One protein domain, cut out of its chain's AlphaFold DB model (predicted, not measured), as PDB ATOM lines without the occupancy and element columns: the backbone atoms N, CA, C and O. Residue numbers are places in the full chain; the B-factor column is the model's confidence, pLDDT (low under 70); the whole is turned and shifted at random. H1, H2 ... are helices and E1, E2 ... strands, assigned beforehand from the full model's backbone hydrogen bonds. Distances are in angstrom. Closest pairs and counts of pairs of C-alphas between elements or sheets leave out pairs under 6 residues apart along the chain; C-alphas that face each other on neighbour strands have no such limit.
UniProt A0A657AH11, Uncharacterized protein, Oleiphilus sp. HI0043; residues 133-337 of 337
ATOM      1  N   GLN A 133     134.000 182.688 269.450       82.25
ATOM      2  CA  GLN A 133     133.688 183.006 270.843       82.25
ATOM      3  C   GLN A 133     134.021 181.836 271.774       82.25
ATOM      4  O   GLN A 133     134.618 182.037 272.830       82.25
ATOM      5  N   GLN A 134     133.720 180.603 271.358       85.38
ATOM      6  CA  GLN A 134     134.055 179.413 272.134       85.38
ATOM      7  C   GLN A 134     135.571 179.261 272.343       85.38
ATOM      8  O   GLN A 134     136.001 178.929 273.447       85.38
ATOM      9  N   VAL A 135     136.396 179.514 271.318       86.75
ATOM     10  CA  VAL A 135     137.865 179.467 271.450       86.75
ATOM     11  C   VAL A 135     138.367 180.556 272.402       86.75
ATOM     12  O   VAL A 135     139.216 180.279 273.253       86.75
ATOM     13  N   ILE A 136     137.827 181.774 272.304       88.62
ATOM     14  CA  ILE A 136     138.167 182.884 273.205       88.62
ATOM     15  C   ILE A 136     137.838 182.516 274.656       88.62
ATOM     16  O   ILE A 136     138.703 182.633 275.529       88.62
ATOM     17  N   ASP A 137     136.629 182.012 274.910       90.00
ATOM     18  CA  ASP A 137     136.164 181.629 276.245       90.00
ATOM     19  C   ASP A 137     137.010 180.489 276.835       90.00
ATOM     20  O   ASP A 137     137.459 180.567 277.986       90.00
ATOM     21  N   ASP A 138     137.305 179.463 276.031       90.94
ATOM     22  CA  ASP A 138     138.163 178.342 276.417       90.94
ATOM     23  C   ASP A 138     139.567 178.826 276.807       90.94
ATOM     24  O   ASP A 138     140.098 178.466 277.865       90.94
ATOM     25  N   ARG A 139     140.186 179.678 275.983       92.06
ATOM     26  CA  ARG A 139     141.534 180.197 276.248       92.06
ATOM     27  C   ARG A 139     141.569 181.155 277.429       92.06
ATOM     28  O   ARG A 139     142.544 181.139 278.190       92.06
ATOM     29  N   LEU A 140     140.513 181.941 277.631       94.25
ATOM     30  CA  LEU A 140     140.351 182.793 278.805       94.25
ATOM     31  C   LEU A 140     140.278 181.945 280.080       94.25
ATOM     32  O   LEU A 140     140.934 182.267 281.075       94.25
ATOM     33  N   ALA A 141     139.539 180.834 280.048       93.88
ATOM     34  CA  ALA A 141     139.484 179.882 281.151       93.88
ATOM     35  C   ALA A 141     140.854 179.231 281.417       93.88
ATOM     36  O   ALA A 141     141.268 179.125 282.576       93.88
ATOM     37  N   VAL A 142     141.594 178.853 280.367       93.50
ATOM     38  CA  VAL A 142     142.965 178.321 280.487       93.50
ATOM     39  C   VAL A 142     143.902 179.335 281.154       93.50
ATOM     40  O   VAL A 142     144.649 178.958 282.061       93.50
ATOM     41  N   LEU A 143     143.830 180.612 280.767       93.88
ATOM     42  CA  LEU A 143     144.648 181.681 281.341       93.88
ATOM     43  C   LEU A 143     144.332 181.907 282.825       93.88
ATOM     44  O   LEU A 143     145.242 181.868 283.656       93.88
ATOM     45  N   LYS A 144     143.047 182.058 283.175       93.44
ATOM     46  CA  LYS A 144     142.593 182.217 284.569       93.44
ATOM     47  C   LYS A 144     143.063 181.056 285.447       93.44
ATOM     48  O   LYS A 144     143.723 181.263 286.463       93.44
ATOM     49  N   LYS A 145     142.822 179.822 284.997       92.50
ATOM     50  CA  LYS A 145     143.231 178.604 285.709       92.50
ATOM     51  C   LYS A 145     144.752 178.481 285.824       92.50
ATOM     52  O   LYS A 145     145.253 177.972 286.825       92.50
ATOM     53  N   GLY A 146     145.498 178.917 284.808       90.88
ATOM     54  CA  GLY A 146     146.960 178.944 284.823       90.88
ATOM     55  C   GLY A 146     147.510 179.880 285.902       90.88
ATOM     56  O   GLY A 146     148.366 179.468 286.684       90.88
ATOM     57  N   ILE A 147     146.956 181.091 286.004       90.31
ATOM     58  CA  ILE A 147     147.295 182.060 287.058       90.31
ATOM     59  C   ILE A 147     146.949 181.496 288.441       90.31
ATOM     60  O   ILE A 147     147.766 181.544 289.359       90.31
ATOM     61  N   GLU A 148     145.769 180.895 288.602       89.38
ATOM     62  CA  GLU A 148     145.353 180.298 289.875       89.38
ATOM     63  C   GLU A 148     146.281 179.169 290.336       89.38
ATOM     64  O   GLU A 148     146.601 179.088 291.525       89.38
ATOM     65  N   LYS A 149     146.721 178.316 289.403       90.88
ATOM     66  CA  LYS A 149     147.622 177.181 289.655       90.88
ATOM     67  C   LYS A 149     149.075 177.580 289.890       90.88
ATOM     68  O   LYS A 149     149.858 176.740 290.330       90.88
ATOM     69  N   ALA A 150     149.452 178.824 289.611       87.31
ATOM     70  CA  ALA A 150     150.816 179.287 289.821       87.31
ATOM     71  C   ALA A 150     151.209 179.384 291.309       87.31
ATOM     72  O   ALA A 150     152.395 179.525 291.587       87.31
ATOM     73  N   GLN A 151     150.255 179.223 292.245       85.06
ATOM     74  CA  GLN A 151     150.479 179.234 293.703       85.06
ATOM     75  C   GLN A 151     151.145 180.529 294.196       85.06
ATOM     76  O   GLN A 151     152.062 180.513 295.009       85.06
ATOM     77  N   LEU A 152     150.676 181.662 293.677       83.81
ATOM     78  CA  LEU A 152     151.155 182.989 294.054       83.81
ATOM     79  C   LEU A 152     150.761 183.371 295.488       83.81
ATOM     80  O   LEU A 152     149.766 182.875 296.026       83.81
ATOM     81  N   SER A 153     151.493 184.329 296.065       83.88
ATOM     82  CA  SER A 153     151.076 185.023 297.288       83.88
ATOM     83  C   SER A 153     149.739 185.751 297.078       83.88
ATOM     84  O   SER A 153     149.355 186.077 295.949       83.88
ATOM     85  N   LYS A 154     149.022 186.038 298.173       83.44
ATOM     86  CA  LYS A 154     147.729 186.742 298.122       83.44
ATOM     87  C   LYS A 154     147.835 188.087 297.385       83.44
ATOM     88  O   LYS A 154     147.029 188.349 296.499       83.44
ATOM     89  N   GLN A 155     148.867 188.873 297.691       82.25
ATOM     90  CA  GLN A 155     149.112 190.183 297.082       82.25
ATOM     91  C   GLN A 155     149.332 190.093 295.562       82.25
ATOM     92  O   GLN A 155     148.714 190.832 294.802       82.25
ATOM     93  N   HIS A 156     150.167 189.160 295.095       82.31
ATOM     94  CA  HIS A 156     150.404 188.972 293.656       82.31
ATOM     95  C   HIS A 156     149.158 188.462 292.929       82.31
ATOM     96  O   HIS A 156     148.885 188.853 291.795       82.31
ATOM     97  N   ARG A 157     148.365 187.608 293.587       82.81
ATOM     98  CA  ARG A 157     147.102 187.131 293.023       82.81
ATOM     99  C   ARG A 157     146.119 188.280 292.808       82.81
ATOM    100  O   ARG A 157     145.507 188.333 291.747       82.81
ATOM    101  N   GLU A 158     146.004 189.196 293.770       83.88
ATOM    102  CA  GLU A 158     145.134 190.380 293.683       83.88
ATOM    103  C   GLU A 158     145.510 191.293 292.502       83.88
ATOM    104  O   GLU A 158     144.623 191.746 291.779       83.88
ATOM    105  N   GLN A 159     146.804 191.470 292.215       81.31
ATOM    106  CA  GLN A 159     147.277 192.247 291.056       81.31
ATOM    107  C   GLN A 159     146.880 191.636 289.700       81.31
ATOM    108  O   GLN A 159     146.715 192.354 288.712       81.31
ATOM    109  N   LEU A 160     146.709 190.313 289.631       86.31
ATOM    110  CA  LEU A 160     146.401 189.600 288.389       86.31
ATOM    111  C   LEU A 160     144.912 189.318 288.172       86.31
ATOM    112  O   LEU A 160     144.560 188.844 287.093       86.31
ATOM    113  N   VAL A 161     144.029 189.622 289.130       86.94
ATOM    114  CA  VAL A 161     142.588 189.303 289.028       86.94
ATOM    115  C   VAL A 161     141.973 189.827 287.726       86.94
ATOM    116  O   VAL A 161     141.252 189.101 287.045       86.94
ATOM    117  N   LEU A 162     142.292 191.069 287.355       89.19
ATOM    118  CA  LEU A 162     141.746 191.723 286.161       89.19
ATOM    119  C   LEU A 162     142.590 191.505 284.897       89.19
ATOM    120  O   LEU A 162     142.118 191.769 283.792       89.19
ATOM    121  N   PHE A 163     143.814 190.983 285.033       89.56
ATOM    122  CA  PHE A 163     144.762 190.870 283.922       89.56
ATOM    123  C   PHE A 163     144.217 190.079 282.715       89.56
ATOM    124  O   PHE A 163     144.345 190.577 281.599       89.56
ATOM    125  N   PRO A 164     143.562 188.906 282.872       92.31
ATOM    126  CA  PRO A 164     143.031 188.166 281.725       92.31
ATOM    127  C   PRO A 164     142.016 188.960 280.895       92.31
ATOM    128  O   PRO A 164     142.038 188.881 279.671       92.31
ATOM    129  N   ALA A 165     141.141 189.725 281.557       90.38
ATOM    130  CA  ALA A 165     140.118 190.527 280.888       90.38
ATOM    131  C   ALA A 165     140.729 191.758 280.201       90.38
ATOM    132  O   ALA A 165     140.411 192.045 279.050       90.38
ATOM    133  N   GLU A 166     141.654 192.449 280.872       88.00
ATOM    134  CA  GLU A 166     142.390 193.578 280.292       88.00
ATOM    135  C   GLU A 166     143.206 193.155 279.061       88.00
ATOM    136  O   GLU A 166     143.235 193.867 278.055       88.00
ATOM    137  N   TYR A 167     143.846 191.983 279.117       87.12
ATOM    138  CA  TYR A 167     144.643 191.460 278.012       87.12
ATOM    139  C   TYR A 167     143.783 191.030 276.814       87.12
ATOM    140  O   TYR A 167     144.180 191.254 275.670       87.12
ATOM    141  N   LEU A 168     142.589 190.471 277.052       88.25
ATOM    142  CA  LEU A 168     141.623 190.192 275.983       88.25
ATOM    143  C   LEU A 168     141.190 191.487 275.281       88.25
ATOM    144  O   LEU A 168     141.320 191.579 274.064       88.25
ATOM    145  N   ALA A 169     140.803 192.516 276.039       84.81
ATOM    146  CA  ALA A 169     140.402 193.812 275.480       84.81
ATOM    147  C   ALA A 169     141.527 194.487 274.668       84.81
ATOM    148  O   ALA A 169     141.295 195.212 273.699       84.81
ATOM    149  N   VAL A 170     142.783 194.263 275.060       79.00
ATOM    150  CA  VAL A 170     143.962 194.640 274.271       79.00
ATOM    151  C   VAL A 170     144.010 193.897 272.929       79.00
ATOM    152  O   VAL A 170     144.220 194.534 271.897       79.00
ATOM    153  N   CYS A 171     143.805 192.580 272.925       80.62
ATOM    154  CA  CYS A 171     143.837 191.781 271.698       80.62
ATOM    155  C   CYS A 171     142.689 192.159 270.749       80.62
ATOM    156  O   CYS A 171     142.943 192.413 269.574       80.62
ATOM    157  N   GLU A 172     141.470 192.318 271.271       78.81
ATOM    158  CA  GLU A 172     140.281 192.708 270.498       78.81
ATOM    159  C   GLU A 172     140.464 194.044 269.773       78.81
ATOM    160  O   GLU A 172     140.180 194.158 268.579       78.81
ATOM    161  N   ARG A 173     141.016 195.054 270.457       76.31
ATOM    162  CA  ARG A 173     141.345 196.341 269.821       76.31
ATOM    163  C   ARG A 173     142.367 196.185 268.694       76.31
ATOM    164  O   ARG A 173     142.222 196.826 267.654       76.31
ATOM    165  N   GLY A 174     143.356 195.308 268.868       72.19
ATOM    166  CA  GLY A 174     144.331 194.983 267.826       72.19
ATOM    167  C   GLY A 174     143.704 194.322 266.600       72.19
ATOM    168  O   GLY A 174     144.056 194.662 265.468       72.19
ATOM    169  N   TRP A 175     142.746 193.418 266.800       73.94
ATOM    170  CA  TRP A 175     142.006 192.775 265.707       73.94
ATOM    171  C   TRP A 175     141.147 193.763 264.926       73.94
ATOM    172  O   TRP A 175     141.175 193.756 263.695       73.94
ATOM    173  N   LEU A 176     140.436 194.645 265.636       69.12
ATOM    174  CA  LEU A 176     139.615 195.692 265.029       69.12
ATOM    175  C   LEU A 176     140.459 196.631 264.161       69.12
ATOM    176  O   LEU A 176     140.095 196.901 263.019       69.12
ATOM    177  N   HIS A 177     141.605 197.089 264.674       65.62
ATOM    178  CA  HIS A 177     142.462 198.019 263.942       65.62
ATOM    179  C   HIS A 177     143.135 197.373 262.722       65.62
ATOM    180  O   HIS A 177     143.142 197.947 261.637       65.62
ATOM    181  N   SER A 178     143.656 196.152 262.871       61.38
ATOM    182  CA  SER A 178     144.339 195.437 261.782       61.38
ATOM    183  C   SER A 178     143.408 194.954 260.667       61.38
ATOM    184  O   SER A 178     143.888 194.409 259.676       61.38
ATOM    185  N   LYS A 179     142.084 195.110 260.829       59.97
ATOM    186  CA  LYS A 179     141.066 194.506 259.959       59.97
ATOM    187  C   LYS A 179     141.268 192.993 259.781       59.97
ATOM    188  O   LYS A 179     140.877 192.443 258.765       59.97
ATOM    189  N   ARG A 180     141.884 192.315 260.760       54.44
ATOM    190  CA  ARG A 180     142.144 190.861 260.732       54.44
ATOM    191  C   ARG A 180     141.070 190.028 261.425       54.44
ATOM    192  O   ARG A 180     141.187 188.813 261.484       54.44
ATOM    193  N   TYR A 181     139.971 190.651 261.848       52.31
ATOM    194  CA  TYR A 181     138.716 189.938 262.129       52.31
ATOM    195  C   TYR A 181     138.122 189.235 260.882       52.31
ATOM    196  O   TYR A 181     137.053 188.646 260.970       52.31
ATOM    197  N   MET A 182     138.814 189.335 259.741       48.81
ATOM    198  CA  MET A 182     138.475 188.806 258.422       48.81
ATOM    199  C   MET A 182     139.084 187.435 258.115       48.81
ATOM    200  O   MET A 182     138.753 186.856 257.087       48.81
ATOM    201  N   ASP A 183     139.976 186.911 258.959       52.59
ATOM    202  CA  ASP A 183     140.462 185.542 258.787       52.59
ATOM    203  C   ASP A 183     139.392 184.594 259.372       52.59
ATOM    204  O   ASP A 183     139.451 184.203 260.537       52.59
ATOM    205  N   GLU A 184     138.369 184.287 258.564       52.62
ATOM    206  CA  GLU A 184     137.114 183.558 258.878       52.62
ATOM    207  C   GLU A 184     137.291 182.084 259.292       52.62
ATOM    208  O   GLU A 184     136.366 181.276 259.252       52.62
ATOM    209  N   VAL A 185     138.486 181.685 259.717       60.91
ATOM    210  CA  VAL A 185     138.783 180.289 260.023       60.91
ATOM    211  C   VAL A 185     138.922 180.108 261.530       60.91
ATOM    212  O   VAL A 185     139.926 180.448 262.153       60.91
ATOM    213  N   CYS A 186     137.892 179.516 262.129       66.25
ATOM    214  CA  CYS A 186     137.942 179.048 263.506       66.25
ATOM    215  C   CYS A 186     138.554 177.643 263.571       66.25
ATOM    216  O   CYS A 186     137.942 176.664 263.139       66.25
ATOM    217  N   ILE A 187     139.738 177.523 264.177       71.25
ATOM    218  CA  ILE A 187     140.356 176.226 264.470       71.25
ATOM    219  C   ILE A 187     140.166 175.931 265.952       71.25
ATOM    220  O   ILE A 187     140.674 176.636 266.822       71.25
ATOM    221  N   ARG A 188     139.420 174.865 266.257       80.12
ATOM    222  CA  ARG A 188     139.273 174.411 267.641       80.12
ATOM    223  C   ARG A 188     140.605 173.890 268.159       80.12
ATOM    224  O   ARG A 188     141.216 173.006 267.561       80.12
ATOM    225  N   ASP A 189     141.012 174.397 269.315       84.19
ATOM    226  CA  ASP A 189     142.226 173.940 269.976       84.19
ATOM    227  C   ASP A 189     142.128 172.458 270.354       84.19
ATOM    228  O   ASP A 189     141.173 172.019 271.003       84.19
ATOM    229  N   SER A 190     143.167 171.694 270.018       87.38
ATOM    230  CA  SER A 190     143.310 170.325 270.504       87.38
ATOM    231  C   SER A 190     143.563 170.299 272.016       87.38
ATOM    232  O   SER A 190     144.166 171.210 272.591       87.38
ATOM    233  N   GLU A 191     143.184 169.207 272.681       88.12
ATOM    234  CA  GLU A 191     143.471 169.022 274.112       88.12
ATOM    235  C   GLU A 191     144.976 169.067 274.423       88.12
ATOM    236  O   GLU A 191     145.391 169.552 275.477       88.12
ATOM    237  N   GLN A 192     145.817 168.601 273.494       88.56
ATOM    238  CA  GLN A 192     147.270 168.693 273.619       88.56
ATOM    239  C   GLN A 192     147.735 170.153 273.627       88.56
ATOM    240  O   GLN A 192     148.528 170.535 274.489       88.56
ATOM    241  N   PHE A 193     147.207 170.973 272.717       89.31
ATOM    242  CA  PHE A 193     147.524 172.395 272.647       89.31
ATOM    243  C   PHE A 193     147.059 173.143 273.903       89.31
ATOM    244  O   PHE A 193     147.841 173.876 274.510       89.31
ATOM    245  N   LYS A 194     145.834 172.879 274.379       89.81
ATOM    246  CA  LYS A 194     145.311 173.461 275.630       89.81
ATOM    247  C   LYS A 194     146.200 173.132 276.834       89.81
ATOM    248  O   LYS A 194     146.496 174.006 277.653       89.81
ATOM    249  N   ARG A 195     146.669 171.882 276.946       89.69
ATOM    250  CA  ARG A 195     147.613 171.463 278.002       89.69
ATOM    251  C   ARG A 195     148.952 172.183 277.885       89.69
ATOM    252  O   ARG A 195     149.462 172.653 278.902       89.69
ATOM    253  N   PHE A 196     149.489 172.290 276.671       89.94
ATOM    254  CA  PHE A 196     150.733 173.005 276.399       89.94
ATOM    255  C   PHE A 196     150.641 174.483 276.809       89.94
ATOM    256  O   PHE A 196     151.465 174.947 277.601       89.94
ATOM    257  N   LEU A 197     149.596 175.197 276.370       91.12
ATOM    258  CA  LEU A 197     149.350 176.586 276.773       91.12
ATOM    259  C   LEU A 197     149.235 176.716 278.294       91.12
ATOM    260  O   LEU A 197     149.891 177.566 278.890       91.12
ATOM    261  N   SER A 198     148.463 175.841 278.943       91.50
ATOM    262  CA  SER A 198     148.296 175.879 280.399       91.50
ATOM    263  C   SER A 198     149.630 175.741 281.144       91.50
ATOM    264  O   SER A 198     149.898 176.514 282.065       91.50
ATOM    265  N   GLN A 199     150.492 174.803 280.738       91.50
ATOM    266  CA  GLN A 199     151.816 174.623 281.344       91.50
ATOM    267  C   GLN A 199     152.711 175.849 281.140       91.50
ATOM    268  O   GLN A 199     153.367 176.298 282.081       91.50
ATOM    269  N   ARG A 200     152.710 176.416 279.929       90.00
ATOM    270  CA  ARG A 200     153.493 177.609 279.590       90.00
ATOM    271  C   ARG A 200     153.049 178.833 280.385       90.00
ATOM    272  O   ARG A 200     153.907 179.551 280.886       90.00
ATOM    273  N   ILE A 201     151.744 179.034 280.564       91.56
ATOM    274  CA  ILE A 201     151.194 180.125 281.382       91.56
ATOM    275  C   ILE A 201     151.621 179.966 282.836       91.56
ATOM    276  O   ILE A 201     152.129 180.916 283.421       91.56
ATOM    277  N   ILE A 202     151.478 178.769 283.416       91.56
ATOM    278  CA  ILE A 202     151.911 178.514 284.797       91.56
ATOM    279  C   ILE A 202     153.403 178.832 284.948       91.56
ATOM    280  O   ILE A 202     153.797 179.481 285.914       91.56
ATOM    281  N   ALA A 203     154.231 178.405 283.990       88.81
ATOM    282  CA  ALA A 203     155.658 178.694 283.995       88.81
ATOM    283  C   ALA A 203     155.947 180.197 283.858       88.81
ATOM    284  O   ALA A 203     156.759 180.713 284.617       88.81
ATOM    285  N   ALA A 204     155.276 180.905 282.947       87.75
ATOM    286  CA  ALA A 204     155.440 182.345 282.756       87.75
ATOM    287  C   ALA A 204     155.047 183.125 284.017       87.75
ATOM    288  O   ALA A 204     155.845 183.902 284.524       87.75
ATOM    289  N   VAL A 205     153.873 182.846 284.589       88.69
ATOM    290  CA  VAL A 205     153.416 183.467 285.840       88.69
ATOM    291  C   VAL A 205     154.414 183.189 286.966       88.69
ATOM    292  O   VAL A 205     154.838 184.105 287.662       88.69
ATOM    293  N   LYS A 206     154.875 181.941 287.114       86.62
ATOM    294  CA  LYS A 206     155.921 181.630 288.090       86.62
ATOM    295  C   LYS A 206     157.211 182.390 287.803       86.62
ATOM    296  O   LYS A 206     157.786 182.906 288.738       86.62
ATOM    297  N   ARG A 207     157.678 182.526 286.563       84.00
ATOM    298  CA  ARG A 207     158.909 183.285 286.270       84.00
ATOM    299  C   ARG A 207     158.800 184.761 286.637       84.00
ATOM    300  O   ARG A 207     159.750 185.291 287.207       84.00
ATOM    301  N   VAL A 208     157.659 185.384 286.344       83.81
ATOM    302  CA  VAL A 208     157.400 186.796 286.659       83.81
ATOM    303  C   VAL A 208     157.397 187.038 288.172       83.81
ATOM    304  O   VAL A 208     157.921 188.054 288.610       83.81
ATOM    305  N   TYR A 209     156.869 186.097 288.964       78.88
ATOM    306  CA  TYR A 209     156.615 186.300 290.399       78.88
ATOM    307  C   TYR A 209     157.442 185.421 291.363       78.88
ATOM    308  O   TYR A 209     157.338 185.601 292.572       78.88
ATOM    309  N   ALA A 210     158.231 184.454 290.878       71.50
ATOM    310  CA  ALA A 210     159.134 183.618 291.693       71.50
ATOM    311  C   ALA A 210     160.459 184.315 291.979       71.50
ATOM    312  O   ALA A 210     161.144 183.995 292.946       71.50
ATOM    313  N   ARG A 211     160.825 185.272 291.131       59.81
ATOM    314  CA  ARG A 211     161.740 186.316 291.541       59.81
ATOM    315  C   ARG A 211     160.843 187.249 292.326       59.81
ATOM    316  O   ARG A 211     160.085 187.992 291.714       59.81
ATOM    317  N   GLU A 212     160.839 187.135 293.654       51.19
ATOM    318  CA  GLU A 212     160.475 188.284 294.474       51.19
ATOM    319  C   GLU A 212     161.349 189.396 293.932       51.19
ATOM    320  O   GLU A 212     162.567 189.383 294.111       51.19
ATOM    321  N   VAL A 213     160.769 190.235 293.079       52.22
ATOM    322  CA  VAL A 213     161.495 191.349 292.527       52.22
ATOM    323  C   VAL A 213     161.619 192.247 293.731       52.22
ATOM    324  O   VAL A 213     160.671 192.966 294.031       52.22
ATOM    325  N   GLU A 214     162.699 192.052 294.499       48.12
ATOM    326  CA  GLU A 214     163.005 192.806 295.700       48.12
ATOM    327  C   GLU A 214     162.691 194.243 295.338       48.12
ATOM    328  O   GLU A 214     163.316 194.852 294.469       48.12
ATOM    329  N   THR A 215     161.632 194.756 295.946       47.38
ATOM    330  CA  THR A 215     161.105 196.102 295.757       47.38
ATOM    331  C   THR A 215     162.063 197.141 296.341       47.38
ATOM    332  O   THR A 215     161.668 198.258 296.662       47.38
ATOM    333  N   ALA A 216     163.344 196.795 296.474       48.50
ATOM    334  CA  ALA A 216     164.416 197.733 296.658       48.50
ATOM    335  C   ALA A 216     164.582 198.476 295.334       48.50
ATOM    336  O   ALA A 216     165.249 198.021 294.405       48.50
ATOM    337  N   MET A 217     163.935 199.637 295.242       55.34
ATOM    338  CA  MET A 217     164.260 200.613 294.217       55.34
ATOM    339  C   MET A 217     165.769 200.853 294.245       55.34
ATOM    340  O   MET A 217     166.315 201.383 295.214       55.34
ATOM    341  N   ASN A 218     166.458 200.410 293.196       58.25
ATOM    342  CA  ASN A 218     167.887 200.621 293.084       58.25
ATOM    343  C   ASN A 218     168.110 202.085 292.692       58.25
ATOM    344  O   ASN A 218     167.925 202.458 291.535       58.25
ATOM    345  N   SER A 219     168.530 202.915 293.648       58.72
ATOM    346  CA  SER A 219     168.814 204.343 293.430       58.72
ATOM    347  C   SER A 219     169.913 204.605 292.386       58.72
ATOM    348  O   SER A 219     170.085 205.737 291.936       58.72
ATOM    349  N   ASN A 220     170.636 203.559 291.962       69.44
ATOM    350  CA  ASN A 220     171.667 203.614 290.928       69.44
ATOM    351  C   ASN A 220     171.213 203.115 289.544       69.44
ATOM    352  O   ASN A 220     172.041 203.079 288.625       69.44
ATOM    353  N   PHE A 221     169.946 202.728 289.365       75.44
ATOM    354  CA  PHE A 221     169.447 202.268 288.071       75.44
ATOM    355  C   PHE A 221     169.548 203.372 287.005       75.44
ATOM    356  O   PHE A 221     169.237 204.542 287.233       75.44
ATOM    357  N   ARG A 222     170.012 202.994 285.810       79.00
ATOM    358  CA  ARG A 222     170.144 203.883 284.649       79.00
ATOM    359  C   ARG A 222     169.578 203.173 283.426       79.00
ATOM    360  O   ARG A 222     170.244 202.293 282.871       79.00
ATOM    361  N   LEU A 223     168.382 203.568 282.979       79.38
ATOM    362  CA  LEU A 223     167.755 202.996 281.783       79.38
ATOM    363  C   LEU A 223     168.689 203.089 280.571       79.38
ATOM    364  O   LEU A 223     168.785 202.145 279.787       79.38
ATOM    365  N   SER A 224     169.433 204.190 280.427       83.75
ATOM    366  CA  SER A 224     170.343 204.363 279.297       83.75
ATOM    367  C   SER A 224     171.434 203.286 279.262       83.75
ATOM    368  O   SER A 224     171.783 202.801 278.181       83.75
ATOM    369  N   LYS A 225     171.943 202.864 280.428       85.50
ATOM    370  CA  LYS A 225     172.944 201.798 280.554       85.50
ATOM    371  C   LYS A 225     172.339 200.440 280.217       85.50
ATOM    372  O   LYS A 225     172.965 199.687 279.475       85.50
ATOM    373  N   LEU A 226     171.133 200.165 280.714       86.75
ATOM    374  CA  LEU A 226     170.412 198.929 280.425       86.75
ATOM    375  C   LEU A 226     170.156 198.771 278.921       86.75
ATOM    376  O   LEU A 226     170.540 197.763 278.338       86.75
ATOM    377  N   LEU A 227     169.600 199.790 278.262       88.44
ATOM    378  CA  LEU A 227     169.320 199.753 276.820       88.44
ATOM    379  C   LEU A 227     170.577 199.443 275.987       88.44
ATOM    380  O   LEU A 227     170.529 198.637 275.059       88.44
ATOM    381  N   ARG A 228     171.736 199.996 276.370       88.94
ATOM    382  CA  ARG A 228     173.012 199.717 275.688       88.94
ATOM    383  C   ARG A 228     173.484 198.276 275.843       88.94
ATOM    384  O   ARG A 228     174.134 197.782 274.929       88.94
ATOM    385  N   GLN A 229     173.164 197.594 276.946       89.94
ATOM    386  CA  GLN A 229     173.481 196.164 277.103       89.94
ATOM    387  C   GLN A 229     172.752 195.299 276.067       89.94
ATOM    388  O   GLN A 229     173.247 194.238 275.697       89.94
ATOM    389  N   PHE A 230     171.616 195.777 275.559       89.88
ATOM    390  CA  PHE A 230     170.850 195.151 274.484       89.88
ATOM    391  C   PHE A 230     171.170 195.739 273.099       89.88
ATOM    392  O   PHE A 230     170.487 195.431 272.131       89.88
ATOM    393  N   GLY A 231     172.200 196.588 272.978       89.31
ATOM    394  CA  GLY A 231     172.579 197.221 271.710       89.31
ATOM    395  C   GLY A 231     171.646 198.347 271.251       89.31
ATOM    396  O   GLY A 231     171.823 198.868 270.152       89.31
ATOM    397  N   ILE A 232     170.686 198.760 272.082       90.38
ATOM    398  CA  ILE A 232     169.712 199.806 271.761       90.38
ATOM    399  C   ILE A 232     170.353 201.179 271.996       90.38
ATOM    400  O   ILE A 232     170.949 201.447 273.048       90.38
ATOM    401  N   LYS A 233     170.223 202.082 271.016       85.94
ATOM    402  CA  LYS A 233     170.714 203.463 271.142       85.94
ATOM    403  C   LYS A 233     169.954 204.183 272.256       85.94
ATOM    404  O   LYS A 233     168.729 204.202 272.265       85.94
ATOM    405  N   SER A 234     170.682 204.802 273.184       80.94
ATOM    406  CA  SER A 234     170.090 205.471 274.346       80.94
ATOM    407  C   SER A 234     170.776 206.794 274.682       80.94
ATOM    408  O   SER A 234     172.005 206.931 274.634       80.94
ATOM    409  N   GLU A 235     169.971 207.767 275.099       77.62
ATOM    410  CA  GLU A 235     170.436 209.069 275.557       77.62
ATOM    411  C   GLU A 235     170.468 209.146 277.088       77.62
ATOM    412  O   GLU A 235     169.602 208.609 277.774       77.62
ATOM    413  N   LYS A 236     171.439 209.887 277.642       73.06
ATOM    414  CA  LYS A 236     171.586 210.075 279.102       73.06
ATOM    415  C   LYS A 236     170.371 210.750 279.760       73.06
ATOM    416  O   LYS A 236     170.212 210.679 280.972       73.06
ATOM    417  N   ARG A 237     169.514 211.425 278.984       72.38
ATOM    418  CA  ARG A 237     168.297 212.076 279.499       72.38
ATOM    419  C   ARG A 237     167.257 211.083 280.027       72.38
ATOM    420  O   ARG A 237     166.503 211.451 280.918       72.38
ATOM    421  N   PHE A 238     167.268 209.836 279.546       70.19
ATOM    422  CA  PHE A 238     166.369 208.774 280.014       70.19
ATOM    423  C   PHE A 238     166.618 208.366 281.472       70.19
ATOM    424  O   PHE A 238     165.753 207.785 282.113       70.19
ATOM    425  N   ASP A 239     167.782 208.715 282.017       72.31
ATOM    426  CA  ASP A 239     168.180 208.366 283.377       72.31
ATOM    427  C   ASP A 239     167.588 209.285 284.458       72.31
ATOM    428  O   ASP A 239     167.886 209.093 285.635       72.31
ATOM    429  N   ARG A 240     166.837 210.328 284.069       57.75
ATOM    430  CA  ARG A 240     166.257 211.315 284.997       57.75
ATOM    431  C   ARG A 240     164.829 210.988 285.436       57.75
ATOM    432  O   ARG A 240     164.370 211.597 286.392       57.75
ATOM    433  N   ASN A 241     164.161 210.045 284.767       54.75
ATOM    434  CA  ASN A 241     162.701 209.932 284.826       54.75
ATOM    435  C   ASN A 241     162.180 208.541 285.217       54.75
ATOM    436  O   ASN A 241     160.977 208.337 285.166       54.75
ATOM    437  N   ILE A 242     163.038 207.573 285.563       57.41
ATOM    438  CA  ILE A 242     162.597 206.184 285.762       57.41
ATOM    439  C   ILE A 242     163.044 205.660 287.124       57.41
ATOM    440  O   ILE A 242     164.130 205.099 287.270       57.41
ATOM    441  N   GLU A 243     162.161 205.802 288.107       56.03
ATOM    442  CA  GLU A 243     162.162 204.990 289.325       56.03
ATOM    443  C   GLU A 243     161.495 203.651 288.992       56.03
ATOM    444  O   GLU A 243     160.296 203.461 289.174       56.03
ATOM    445  N   SER A 244     162.248 202.723 288.401       59.97
ATOM    446  CA  SER A 244     161.718 201.407 288.036       59.97
ATOM    447  C   SER A 244     162.595 200.288 288.565       59.97
ATOM    448  O   SER A 244     163.764 200.462 288.914       59.97
ATOM    449  N   ASN A 245     161.989 199.114 288.623       69.19
ATOM    450  CA  ASN A 245     162.622 197.897 289.052       69.19
ATOM    451  C   ASN A 245     163.566 197.383 287.949       69.19
ATOM    452  O   ASN A 245     163.122 196.794 286.961       69.19
ATOM    453  N   GLU A 246     164.872 197.618 288.114       75.50
ATOM    454  CA  GLU A 246     165.922 197.220 287.162       75.50
ATOM    455  C   GLU A 246     165.797 195.750 286.739       75.50
ATOM    456  O   GLU A 246     165.884 195.435 285.553       75.50
ATOM    457  N   ALA A 247     165.527 194.852 287.690       76.75
ATOM    458  CA  ALA A 247     165.406 193.424 287.418       76.75
ATOM    459  C   ALA A 247     164.201 193.103 286.522       76.75
ATOM    460  O   ALA A 247     164.306 192.263 285.622       76.75
ATOM    461  N   ALA A 248     163.076 193.791 286.723       76.12
ATOM    462  CA  ALA A 248     161.898 193.620 285.885       76.12
ATOM    463  C   ALA A 248     162.121 194.175 284.470       76.12
ATOM    464  O   ALA A 248     161.790 193.509 283.492       76.12
ATOM    465  N   MET A 249     162.781 195.329 284.342       79.94
ATOM    466  CA  MET A 249     163.143 195.900 283.040       79.94
ATOM    467  C   MET A 249     164.125 195.012 282.259       79.94
ATOM    468  O   MET A 249     163.954 194.806 281.056       79.94
ATOM    469  N   VAL A 250     165.125 194.433 282.932       85.06
ATOM    470  CA  VAL A 250     166.041 193.447 282.327       85.06
ATOM    471  C   VAL A 250     165.263 192.237 281.812       85.06
ATOM    472  O   VAL A 250     165.501 191.782 280.694       85.06
ATOM    473  N   LEU A 251     164.318 191.728 282.605       85.88
ATOM    474  CA  LEU A 251     163.462 190.610 282.214       85.88
ATOM    475  C   LEU A 251     162.580 190.949 281.011       85.88
ATOM    476  O   LEU A 251     162.477 190.135 280.094       85.88
ATOM    477  N   MET A 252     161.987 192.143 280.983       85.75
ATOM    478  CA  MET A 252     161.176 192.606 279.854       85.75
ATOM    479  C   MET A 252     161.997 192.639 278.563       85.75
ATOM    480  O   MET A 252     161.580 192.060 277.562       85.75
ATOM    481  N   LEU A 253     163.192 193.238 278.590       88.44
ATOM    482  CA  LEU A 253     164.075 193.292 277.421       88.44
ATOM    483  C   LEU A 253     164.597 191.910 277.006       88.44
ATOM    484  O   LEU A 253     164.699 191.636 275.813       88.44
ATOM    485  N   ALA A 254     164.882 191.015 277.956       90.81
ATOM    486  CA  ALA A 254     165.252 189.633 277.649       90.81
ATOM    487  C   ALA A 254     164.099 188.869 276.975       90.81
ATOM    488  O   ALA A 254     164.310 188.208 275.963       90.81
ATOM    489  N   THR A 255     162.873 189.039 277.479       91.38
ATOM    490  CA  THR A 255     161.653 188.438 276.909       91.38
ATOM    491  C   THR A 255     161.434 188.913 275.473       91.38
ATOM    492  O   THR A 255     161.145 188.115 274.584       91.38
ATOM    493  N   LEU A 256     161.627 190.212 275.225       90.06
ATOM    494  CA  LEU A 256     161.536 190.789 273.888       90.06
ATOM    495  C   LEU A 256     162.660 190.322 272.966       90.06
ATOM    496  O   LEU A 256     162.415 190.050 271.797       90.06
ATOM    497  N   LYS A 257     163.887 190.186 273.473       93.69
ATOM    498  CA  LYS A 257     165.005 189.647 272.691       93.69
ATOM    499  C   LYS A 257     164.690 188.238 272.191       93.69
ATOM    500  O   LYS A 257     164.898 187.959 271.012       93.69
ATOM    501  N   ASP A 258     164.157 187.382 273.062       93.38
ATOM    502  CA  ASP A 258     163.724 186.038 272.679       93.38
ATOM    503  C   ASP A 258     162.595 186.116 271.645       93.38
ATOM    504  O   ASP A 258     162.671 185.458 270.613       93.38
ATOM    505  N   TYR A 259     161.599 186.980 271.863       91.38
ATOM    506  CA  TYR A 259     160.490 187.202 270.930       91.38
ATOM    507  C   TYR A 259     160.978 187.600 269.527       91.38
ATOM    508  O   TYR A 259     160.606 186.969 268.536       91.38
ATOM    509  N   TYR A 260     161.868 188.590 269.429       90.81
ATOM    510  CA  TYR A 260     162.420 189.049 268.153       90.81
ATOM    511  C   TYR A 260     163.323 188.017 267.492       90.81
ATOM    512  O   TYR A 260     163.271 187.865 266.274       90.81
ATOM    513  N   SER A 261     164.067 187.238 268.280       92.38
ATOM    514  CA  SER A 261     164.864 186.136 267.746       92.38
ATOM    515  C   SER A 261     164.003 185.084 267.044       92.38
ATOM    516  O   SER A 261     164.468 184.494 266.071       92.38
ATOM    517  N   ILE A 262     162.772 184.835 267.506       90.69
ATOM    518  CA  ILE A 262     161.831 183.932 266.823       90.69
ATOM    519  C   ILE A 262     161.336 184.548 265.513       90.69
ATOM    520  O   ILE A 262     161.205 183.843 264.516       90.69
ATOM    521  N   LEU A 263     161.076 185.856 265.511       85.56
ATOM    522  CA  LEU A 263     160.619 186.582 264.326       85.56
ATOM    523  C   LEU A 263     161.731 186.855 263.297       85.56
ATOM    524  O   LEU A 263     161.424 187.270 262.182       85.56
ATOM    525  N   GLY A 264     162.998 186.628 263.653       89.00
ATOM    526  CA  GLY A 264     164.152 186.919 262.801       89.00
ATOM    527  C   GLY A 264     164.581 188.391 262.805       89.00
ATOM    528  O   GLY A 264     165.272 188.816 261.882       89.00
ATOM    529  N   TYR A 265     164.190 189.162 263.823       89.81
ATOM    530  CA  TYR A 265     164.568 190.569 263.985       89.81
ATOM    531  C   TYR A 265     165.634 190.759 265.069       89.81
ATOM    532  O   TYR A 265     165.723 189.989 266.028       89.81
ATOM    533  N   ASP A 266     166.423 191.826 264.941       91.19
ATOM    534  CA  ASP A 266     167.339 192.282 265.986       91.19
ATOM    535  C   ASP A 266     166.618 193.287 266.898       91.19
ATOM    536  O   ASP A 266     165.999 194.245 266.434       91.19
ATOM    537  N   ILE A 267     166.714 193.090 268.216       91.25
ATOM    538  CA  ILE A 267     166.059 193.944 269.214       91.25
ATOM    539  C   ILE A 267     166.426 195.426 269.052       91.25
ATOM    540  O   ILE A 267     165.591 196.293 269.302       91.25
ATOM    541  N   LYS A 268     167.645 195.741 268.603       91.31
ATOM    542  CA  LYS A 268     168.093 197.134 268.443       91.31
ATOM    543  C   LYS A 268     167.311 197.906 267.372       91.31
ATOM    544  O   LYS A 268     167.284 199.133 267.430       91.31
ATOM    545  N   ASP A 269     166.716 197.191 266.418       90.06
ATOM    546  CA  ASP A 269     165.959 197.762 265.304       90.06
ATOM    547  C   ASP A 269     164.464 197.869 265.650       90.06
ATOM    548  O   ASP A 269     163.760 198.738 265.138       90.06
ATOM    549  N   MET A 270     164.002 197.032 266.586       87.06
ATOM    550  CA  MET A 270     162.600 196.950 267.007       87.06
ATOM    551  C   MET A 270     162.271 197.843 268.210       87.06
ATOM    552  O   MET A 270     161.100 198.130 268.460       87.06
ATOM    553  N   VAL A 271     163.281 198.279 268.969       87.56
ATOM    554  CA  VAL A 271     163.096 199.098 270.175       87.56
ATOM    555  C   VAL A 271     163.592 200.520 269.954       87.56
ATOM    556  O   VAL A 271     164.782 200.753 269.741       87.56
ATOM    557  N   GLN A 272     162.684 201.488 270.069       86.06
ATOM    558  CA  GLN A 272     162.947 202.900 269.797       86.06
ATOM    559  C   GLN A 272     162.606 203.766 271.017       86.06
ATOM    560  O   GLN A 272     161.444 204.121 271.236       86.06
ATOM    561  N   PRO A 273     163.609 204.136 271.828       81.06
ATOM    562  CA  PRO A 273     163.417 205.067 272.933       81.06
ATOM    563  C   PRO A 273     163.070 206.472 272.420       81.06
ATOM    564  O   PRO A 273     163.845 207.081 271.681       81.06
ATOM    565  N   GLN A 274     161.932 207.012 272.848       78.00
ATOM    566  CA  GLN A 274     161.493 208.388 272.614       78.00
ATOM    567  C   GLN A 274     161.456 209.188 273.919       78.00
ATOM    568  O   GLN A 274     161.668 208.652 275.000       78.00
ATOM    569  N   ARG A 275     161.219 210.506 273.825       69.56
ATOM    570  CA  ARG A 275     161.315 211.433 274.972       69.56
ATOM    571  C   ARG A 275     160.466 211.018 276.178       69.56
ATOM    572  O   ARG A 275     160.938 211.189 277.297       69.56
ATOM    573  N   GLU A 276     159.267 210.495 275.939       71.12
ATOM    574  CA  GLU A 276     158.269 210.184 276.975       71.12
ATOM    575  C   GLU A 276     157.892 208.694 277.017       71.12
ATOM    576  O   GLU A 276     157.117 208.271 277.867       71.12
ATOM    577  N   CYS A 277     158.428 207.874 276.110       75.31
ATOM    578  CA  CYS A 277     158.042 206.473 275.963       75.31
ATOM    579  C   CYS A 277     159.151 205.637 275.313       75.31
ATOM    580  O   CYS A 277     160.125 206.171 274.785       75.31
ATOM    581  N   ILE A 278     159.007 204.311 275.326       78.62
ATOM    582  CA  ILE A 278     159.835 203.418 274.511       78.62
ATOM    583  C   ILE A 278     158.904 202.653 273.580       78.62
ATOM    584  O   ILE A 278     158.049 201.897 274.033       78.62
ATOM    585  N   HIS A 279     159.075 202.826 272.275       80.81
ATOM    586  CA  HIS A 279     158.338 202.024 271.307       80.81
ATOM    587  C   HIS A 279     158.988 200.657 271.150       80.81
ATOM    588  O   HIS A 279     160.214 200.545 271.127       80.81
ATOM    589  N   PHE A 280     158.153 199.632 271.038       81.38
ATOM    590  CA  PHE A 280     158.561 198.247 270.862       81.38
ATOM    591  C   PHE A 280     157.725 197.686 269.726       81.38
ATOM    592  O   PHE A 280     156.584 197.305 269.950       81.38
ATOM    593  N   ASP A 281     158.258 197.644 268.513       79.56
ATOM    594  CA  ASP A 281     157.526 197.078 267.385       79.56
ATOM    595  C   ASP A 281     157.265 195.579 267.636       79.56
ATOM    596  O   ASP A 281     158.176 194.874 268.047       79.56
ATOM    597  N   LEU A 282     156.047 195.060 267.437       75.19
ATOM    598  CA  LEU A 282     155.773 193.612 267.546       75.19
ATOM    599  C   LEU A 282     155.854 192.882 266.194       75.19
ATOM    600  O   LEU A 282     155.631 191.672 266.132       75.19
ATOM    601  N   GLY A 283     156.187 193.599 265.121       72.88
ATOM    602  CA  GLY A 283     156.320 193.099 263.759       72.88
ATOM    603  C   GLY A 283     154.973 192.875 263.064       72.88
ATOM    604  O   GLY A 283     153.968 192.527 263.684       72.88
ATOM    605  N   GLY A 284     154.951 192.980 261.731       64.19
ATOM    606  CA  GLY A 284     153.720 192.937 260.918       64.19
ATOM    607  C   GLY A 284     152.861 191.660 261.017       64.19
ATOM    608  O   GLY A 284     151.742 191.617 260.504       64.19
ATOM    609  N   ARG A 285     153.329 190.601 261.693       61.50
ATOM    610  CA  ARG A 285     152.585 189.341 261.914       61.50
ATOM    611  C   ARG A 285     152.016 189.186 263.327       61.50
ATOM    612  O   ARG A 285     151.462 188.136 263.631       61.50
ATOM    613  N   PHE A 286     152.118 190.195 264.192       67.00
ATOM    614  CA  PHE A 286     151.820 190.034 265.619       67.00
ATOM    615  C   PHE A 286     150.411 189.502 265.933       67.00
ATOM    616  O   PHE A 286     150.255 188.815 266.940       67.00
ATOM    617  N   THR A 287     149.389 189.819 265.126       65.94
ATOM    618  CA  THR A 287     148.014 189.360 265.398       65.94
ATOM    619  C   THR A 287     147.877 187.855 265.194       65.94
ATOM    620  O   THR A 287     147.037 187.240 265.819       65.94
ATOM    621  N   TYR A 288     148.700 187.219 264.353       68.56
ATOM    622  CA  TYR A 288     148.674 185.759 264.183       68.56
ATOM    623  C   TYR A 288     149.230 185.030 265.407       68.56
ATOM    624  O   TYR A 288     148.925 183.868 265.650       68.56
ATOM    625  N   ASN A 289     150.038 185.739 266.192       74.19
ATOM    626  CA  ASN A 289     150.763 185.219 267.340       74.19
ATOM    627  C   ASN A 289     150.223 185.770 268.663       74.19
ATOM    628  O   ASN A 289     150.929 185.757 269.672       74.19
ATOM    629  N   ASP A 290     149.012 186.324 268.668       81.88
ATOM    630  CA  ASP A 290     148.367 186.705 269.913       81.88
ATOM    631  C   ASP A 290     147.683 185.499 270.571       81.88
ATOM    632  O   ASP A 290     147.367 184.492 269.940       81.88
ATOM    633  N   TYR A 291     147.498 185.584 271.886       89.06
ATOM    634  CA  TYR A 291     147.028 184.452 272.679       89.06
ATOM    635  C   TYR A 291     145.586 184.048 272.353       89.06
ATOM    636  O   TYR A 291     145.235 182.886 272.535       89.06
ATOM    637  N   PHE A 292     144.748 184.974 271.887       88.00
ATOM    638  CA  PHE A 292     143.324 184.724 271.676       88.00
ATOM    639  C   PHE A 292     142.959 184.495 270.203       88.00
ATOM    640  O   PHE A 292     141.816 184.147 269.926       88.00
ATOM    641  N   ASN A 293     143.913 184.606 269.274       82.19
ATOM    642  CA  ASN A 293     143.684 184.388 267.854       82.19
ATOM    643  C   ASN A 293     143.277 182.924 267.610       82.19
ATOM    644  O   ASN A 293     144.069 182.022 267.924       82.19
ATOM    645  N   PRO A 294     142.099 182.655 267.021       79.00
ATOM    646  CA  PRO A 294     141.631 181.298 266.743       79.00
ATOM    647  C   PRO A 294     142.617 180.428 265.949       79.00
ATOM    648  O   PRO A 294     142.656 179.217 266.144       79.00
ATOM    649  N   LEU A 295     143.478 181.029 265.127       80.06
ATOM    650  CA  LEU A 295     144.470 180.341 264.299       80.06
ATOM    651  C   LEU A 295     145.790 180.029 265.003       80.06
ATOM    652  O   LEU A 295     146.617 179.316 264.439       80.06
ATOM    653  N   LEU A 296     146.008 180.518 266.229       85.69
ATOM    654  CA  LEU A 296     147.291 180.387 266.935       85.69
ATOM    655  C   LEU A 296     147.822 178.946 266.984       85.69
ATOM    656  O   LEU A 296     149.029 178.728 266.910       85.69
ATOM    657  N   SER A 297     146.928 177.963 267.123       84.25
ATOM    658  CA  SER A 297     147.278 176.542 267.207       84.25
ATOM    659  C   SER A 297     147.862 175.975 265.909       84.25
ATOM    660  O   SER A 297     148.535 174.945 265.943       84.25
ATOM    661  N   SER A 298     147.660 176.665 264.786       81.19
ATOM    662  CA  SER A 298     148.196 176.323 263.467       81.19
ATOM    663  C   SER A 298     149.398 177.170 263.057       81.19
ATOM    664  O   SER A 298     150.009 176.895 262.027       81.19
ATOM    665  N   VAL A 299     149.765 178.181 263.847       80.00
ATOM    666  CA  VAL A 299     150.922 179.027 263.556       80.00
ATOM    667  C   VAL A 299     152.182 178.396 264.135       80.00
ATOM    668  O   VAL A 299     152.290 178.155 265.341       80.00
ATOM    669  N   GLU A 300     153.170 178.157 263.273       80.00
ATOM    670  CA  GLU A 300     154.475 177.652 263.689       80.00
ATOM    671  C   GLU A 300     155.100 178.597 264.725       80.00
ATOM    672  O   GLU A 300     155.206 179.803 264.506       80.00
ATOM    673  N   ARG A 301     155.475 178.053 265.890       85.94
ATOM    674  CA  ARG A 301     155.983 178.816 267.049       85.94
ATOM    675  C   ARG A 301     155.031 179.905 267.577       85.94
ATOM    676  O   ARG A 301     155.411 180.659 268.474       85.94
ATOM    677  N   GLY A 302     153.781 179.955 267.110       86.38
ATOM    678  CA  GLY A 302     152.807 180.978 267.493       86.38
ATOM    679  C   GLY A 302     152.546 180.989 268.995       86.38
ATOM    680  O   GLY A 302     152.616 182.033 269.637       86.38
ATOM    681  N   ALA A 303     152.359 179.815 269.600       87.06
ATOM    682  CA  ALA A 303     152.168 179.709 271.045       87.06
ATOM    683  C   ALA A 303     153.388 180.176 271.864       87.06
ATOM    684  O   ALA A 303     153.224 180.713 272.959       87.06
ATOM    685  N   GLU A 304     154.611 180.012 271.354       89.44
ATOM    686  CA  GLU A 304     155.819 180.515 272.021       89.44
ATOM    687  C   GLU A 304     155.822 182.044 272.039       89.44
ATOM    688  O   GLU A 304     155.994 182.638 273.107       89.44
ATOM    689  N   LEU A 305     155.547 182.654 270.883       89.12
ATOM    690  CA  LEU A 305     155.416 184.099 270.708       89.12
ATOM    691  C   LEU A 305     154.282 184.677 271.564       89.12
ATOM    692  O   LEU A 305     154.492 185.668 272.265       89.12
ATOM    693  N   ALA A 306     153.114 184.032 271.580       89.44
ATOM    694  CA  ALA A 306     151.973 184.441 272.396       89.44
ATOM    695  C   ALA A 306     152.301 184.414 273.893       89.44
ATOM    696  O   ALA A 306     151.932 185.333 274.626       89.44
ATOM    697  N   CYS A 307     153.019 183.388 274.358       89.88
ATOM    698  CA  CYS A 307     153.447 183.296 275.752       89.88
ATOM    699  C   CYS A 307     154.502 184.348 276.121       89.88
ATOM    700  O   CYS A 307     154.415 184.903 277.211       89.88
ATOM    701  N   LEU A 308     155.469 184.638 275.243       90.50
ATOM    702  CA  LEU A 308     156.458 185.702 275.468       90.50
ATOM    703  C   LEU A 308     155.787 187.079 275.522       90.50
ATOM    704  O   LEU A 308     156.078 187.880 276.407       90.50
ATOM    705  N   LYS A 309     154.816 187.327 274.635       87.50
ATOM    706  CA  LYS A 309     153.996 188.543 274.662       87.50
ATOM    707  C   LYS A 309     153.219 188.655 275.975       87.50
ATOM    708  O   LYS A 309     153.276 189.688 276.635       87.50
ATOM    709  N   LEU A 310     152.540 187.586 276.391       88.81
ATOM    710  CA  LEU A 310     151.816 187.537 277.664       88.81
ATOM    711  C   LEU A 310     152.746 187.820 278.861       88.81
ATOM    712  O   LEU A 310     152.388 188.596 279.744       88.81
ATOM    713  N   GLU A 311     153.938 187.218 278.883       89.00
ATOM    714  CA  GLU A 311     154.961 187.425 279.919       89.00
ATOM    715  C   GLU A 311     155.419 188.882 279.984       89.00
ATOM    716  O   GLU A 311     155.465 189.458 281.069       89.00
ATOM    717  N   PHE A 312     155.653 189.512 278.833       87.69
ATOM    718  CA  PHE A 312     155.983 190.931 278.751       87.69
ATOM    719  C   PHE A 312     154.888 191.830 279.356       87.69
ATOM    720  O   PHE A 312     155.199 192.707 280.164       87.69
ATOM    721  N   PHE A 313     153.605 191.586 279.054       85.75
ATOM    722  CA  PHE A 313     152.498 192.355 279.645       85.75
ATOM    723  C   PHE A 313     152.334 192.108 281.151       85.75
ATOM    724  O   PHE A 313     152.026 193.041 281.895       85.75
ATOM    725  N   MET A 314     152.571 190.879 281.625       86.19
ATOM    726  CA  MET A 314     152.578 190.588 283.062       86.19
ATOM    727  C   MET A 314     153.726 191.308 283.778       86.19
ATOM    728  O   MET A 314     153.503 191.868 284.848       86.19
ATOM    729  N   LEU A 315     154.928 191.348 283.188       84.31
ATOM    730  CA  LEU A 315     156.079 192.078 283.736       84.31
ATOM    731  C   LEU A 315     155.831 193.587 283.790       84.31
ATOM    732  O   LEU A 315     156.138 194.215 284.805       84.31
ATOM    733  N   ALA A 316     155.240 194.164 282.739       80.94
ATOM    734  CA  ALA A 316     154.860 195.574 282.723       80.94
ATOM    735  C   ALA A 316     153.881 195.891 283.864       80.94
ATOM    736  O   ALA A 316     154.119 196.812 284.646       80.94
ATOM    737  N   LYS A 317     152.839 195.059 284.029       80.81
ATOM    738  CA  LYS A 317     151.856 195.203 285.111       80.81
ATOM    739  C   LYS A 317     152.485 195.043 286.497       80.81
ATOM    740  O   LYS A 317     152.225 195.859 287.371       80.81
ATOM    741  N   ALA A 318     153.341 194.040 286.690       77.75
ATOM    742  CA  ALA A 318     154.058 193.821 287.948       77.75
ATOM    743  C   ALA A 318     155.007 194.982 288.304       77.75
ATOM    744  O   ALA A 318     155.273 195.224 289.478       77.75
ATOM    745  N   SER A 319     155.486 195.718 287.297       73.56
ATOM    746  CA  SER A 319     156.384 196.868 287.458       73.56
ATOM    747  C   SER A 319     155.654 198.210 287.567       73.56
ATOM    748  O   SER A 319     156.317 199.245 287.564       73.56
ATOM    749  N   ASN A 320     154.314 198.211 287.622       70.81
ATOM    750  CA  ASN A 320     153.465 199.409 287.544       70.81
ATOM    751  C   ASN A 320     153.749 200.297 286.319       70.81
ATOM    752  O   ASN A 320     153.480 201.497 286.341       70.81
ATOM    753  N   LEU A 321     154.276 199.720 285.240       71.88
ATOM    754  CA  LEU A 321     154.486 200.442 283.994       71.88
ATOM    755  C   LEU A 321     153.173 200.444 283.221       71.88
ATOM    756  O   LEU A 321     152.598 199.384 282.949       71.88
ATOM    757  N   ARG A 322     152.689 201.632 282.850       65.19
ATOM    758  CA  ARG A 322     151.556 201.723 281.930       65.19
ATOM    759  C   ARG A 322     152.006 201.155 280.583       65.19
ATOM    760  O   ARG A 322     153.078 201.468 280.087       65.19
ATOM    761  N   ALA A 323     151.213 200.254 280.027       62.59
ATOM    762  CA  ALA A 323     151.453 199.654 278.726       62.59
ATOM    763  C   ALA A 323     150.340 200.134 277.803       62.59
ATOM    764  O   ALA A 323     149.219 199.632 277.876       62.59
ATOM    765  N   GLU A 324     150.617 201.138 276.978       63.81
ATOM    766  CA  GLU A 324     149.700 201.503 275.899       63.81
ATOM    767  C   GLU A 324     150.083 200.759 274.624       63.81
ATOM    768  O   GLU A 324     151.190 200.243 274.489       63.81
ATOM    769  N   ILE A 325     149.128 200.608 273.717       60.34
ATOM    770  CA  ILE A 325     149.362 200.016 272.406       60.34
ATOM    771  C   ILE A 325     148.838 201.033 271.408       60.34
ATOM    772  O   ILE A 325     147.630 201.260 271.346       60.34
ATOM    773  N   SER A 326     149.751 201.667 270.671       57.06
ATOM    774  CA  SER A 326     149.406 202.296 269.396       57.06
ATOM    775  C   SER A 326     149.191 201.182 268.376       57.06
ATOM    776  O   SER A 326     149.883 200.167 268.437       57.06
ATOM    777  N   TYR A 327     148.201 201.323 267.501       57.25
ATOM    778  CA  TYR A 327     147.833 200.262 266.565       57.25
ATOM    779  C   TYR A 327     148.265 200.537 265.116       57.25
ATOM    780  O   TYR A 327     148.084 199.654 264.287       57.25
ATOM    781  N   ASP A 328     148.935 201.664 264.841       52.91
ATOM    782  CA  ASP A 328     149.419 202.084 263.511       52.91
ATOM    783  C   ASP A 328     150.634 201.254 263.023       52.91
ATOM    784  O   ASP A 328     151.731 201.774 262.832       52.91
ATOM    785  N   GLU A 329     150.474 199.933 262.894       50.28
ATOM    786  CA  GLU A 329     151.510 198.950 262.500       50.28
ATOM    787  C   GLU A 329     152.722 198.844 263.447       50.28
ATOM    788  O   GLU A 329     153.620 198.037 263.219       50.28
ATOM    789  N   THR A 330     152.721 199.587 264.554       49.59
ATOM    790  CA  THR A 330     153.804 199.637 265.540       49.59
ATOM    791  C   THR A 330     153.241 199.589 266.956       49.59
ATOM    792  O   THR A 330     152.423 200.417 267.346       49.59
ATOM    793  N   TYR A 331     153.706 198.646 267.776       52.75
ATOM    794  CA  TYR A 331     153.376 198.658 269.200       52.75
ATOM    795  C   TYR A 331     154.193 199.724 269.918       52.75
ATOM    796  O   TYR A 331     155.400 199.890 269.740       52.75
ATOM    797  N   SER A 332     153.505 200.471 270.765       51.06
ATOM    798  CA  SER A 332     154.056 201.647 271.418       51.06
ATOM    799  C   SER A 332     153.792 201.566 272.903       51.06
ATOM    800  O   SER A 332     152.776 202.078 273.355       51.06
ATOM    801  N   LEU A 333     154.685 200.926 273.659       51.28
ATOM    802  CA  LEU A 333     154.570 200.901 275.112       51.28
ATOM    803  C   LEU A 333     154.922 202.290 275.669       51.28
ATOM    804  O   LEU A 333     156.085 202.624 275.905       51.28
ATOM    805  N   CYS A 334     153.909 203.118 275.899       51.12
ATOM    806  CA  CYS A 334     154.093 204.355 276.645       51.12
ATOM    807  C   CYS A 334     154.495 204.024 278.079       51.12
ATOM    808  O   CYS A 334     153.617 203.772 278.893       51.12
ATOM    809  N   LEU A 335     155.799 204.047 278.386       49.84
ATOM    810  CA  LEU A 335     156.313 204.084 279.754       49.84
ATOM    811  C   LEU A 335     155.872 205.401 280.402       49.84
ATOM    812  O   LEU A 335     156.665 206.323 280.553       49.84
ATOM    813  N   VAL A 336     154.587 205.521 280.724       41.19
ATOM    814  CA  VAL A 336     154.102 206.627 281.538       41.19
ATOM    815  C   VAL A 336     154.684 206.388 282.924       41.19
ATOM    816  O   VAL A 336     154.269 205.454 283.614       41.19
ATOM    817  N   CYS A 337     155.705 207.174 283.254       42.91
ATOM    818  CA  CYS A 337     156.165 207.390 284.617       42.91
ATOM    819  C   CYS A 337     155.304 208.474 285.259       42.91
ATOM    820  O   CYS A 337     155.128 209.536 284.614       42.91
TER     821      CYS A 337
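What this domain is: This is residues 133 to 337 of the 337 residues of an uncharacterized protein of Oleiphilus sp. HI0043 (UniProt A0A657AH11). Helix H10 makes the core of this model, H7 and H4 pack on it from two sides, and H1 packs on H4 farther out. H3 reaches from H1 to H9, H5 and H6 lie together far from the core, and a small hairpin, E1 and E2, is tied by short pairing to residues 332 to 333 of the long last stretch. The printed part has 205 residues, in the order H1 to H8, E1, E2, H9, H10; the class is mostly helix, and the sheet, E1 - E2, is antiparallel. The whole is compact, with a radius of gyration of the C-alphas of 16.9 A and spans of 49 by 38 by 24 A.

How they stand to each other: E1, residues 271 to 273, and E2, residues 278 to 280, form an antiparallel hairpin; N 272 and O 279 are within hydrogen-bond range at 2.8 A. H8, residues 267 to 270, touches H7, residues 246 to 263, whose residues 256 to 260 alone take part; the closest C-alphas, of Lys 257 and Ile 267, are 5.6 A apart. H7 touches H10, residues 302 to 318, at a shallow tilt of 17 degrees, opposite ways; the closest C-alphas, of Met 252 and Phe 312, are 5.6 A apart. H10 touches H4, residues 191 to 210, at a shallow tilt of 29 degrees, the same way, closest at the C-alphas of Ala 204 and Glu 311, 5.8 A. H4 touches H1, residues 133 to 149, at a steep tilt of 42 degrees, the same way; the C-alphas of Gly 146 and Ile 202 are closest, 5.0 A. H1 and H2, residues 154 to 160, form a helical hairpin and only just touch, with 3 pairs of C-alphas within 8 A, closest Ile 147 and Leu 160 at 7.7 A. H3, residues 163 to 178, touches H9, residues 286 to 289, closest at the C-alphas of Trp 175 and Thr 287, 6.9 A. H5, residues 223 to 229, touches H6, residues 236 to 240, closest at the C-alphas of Leu 223 and Asp 239, 5.6 A. Every O i to N i+4 pair is within hydrogen-bond range in H1, H2, H3, H4, H5, H7 and H10; H6 has 0 of 1 but 2 of 2 O i to N i+3 pairs, and H8 and H9 are too short for an i+4 pair.

Where its parts are: H4 is 27.7 A from first to last C-alpha, H7 25.7 A, H10 24.2 A, H1 24.1 A and H3 22.6 A. H1 begins at C-alpha 133, (133.688, 183.006, 270.843), and H10 ends at C-alpha 318, (154.058, 193.821, 287.948).

The domain as a whole: The C-alphas farthest apart, of Glu 184 and Ser 219, are 51.3 A apart. The printed part has no cut, and the links H3 to H4, H4 to H5 and H9 to H10 are long. Mean pLDDT of the printed part is 78.3; 49 residues are under 70, among them 176 to 186, 211 to 220 and 322 to 337.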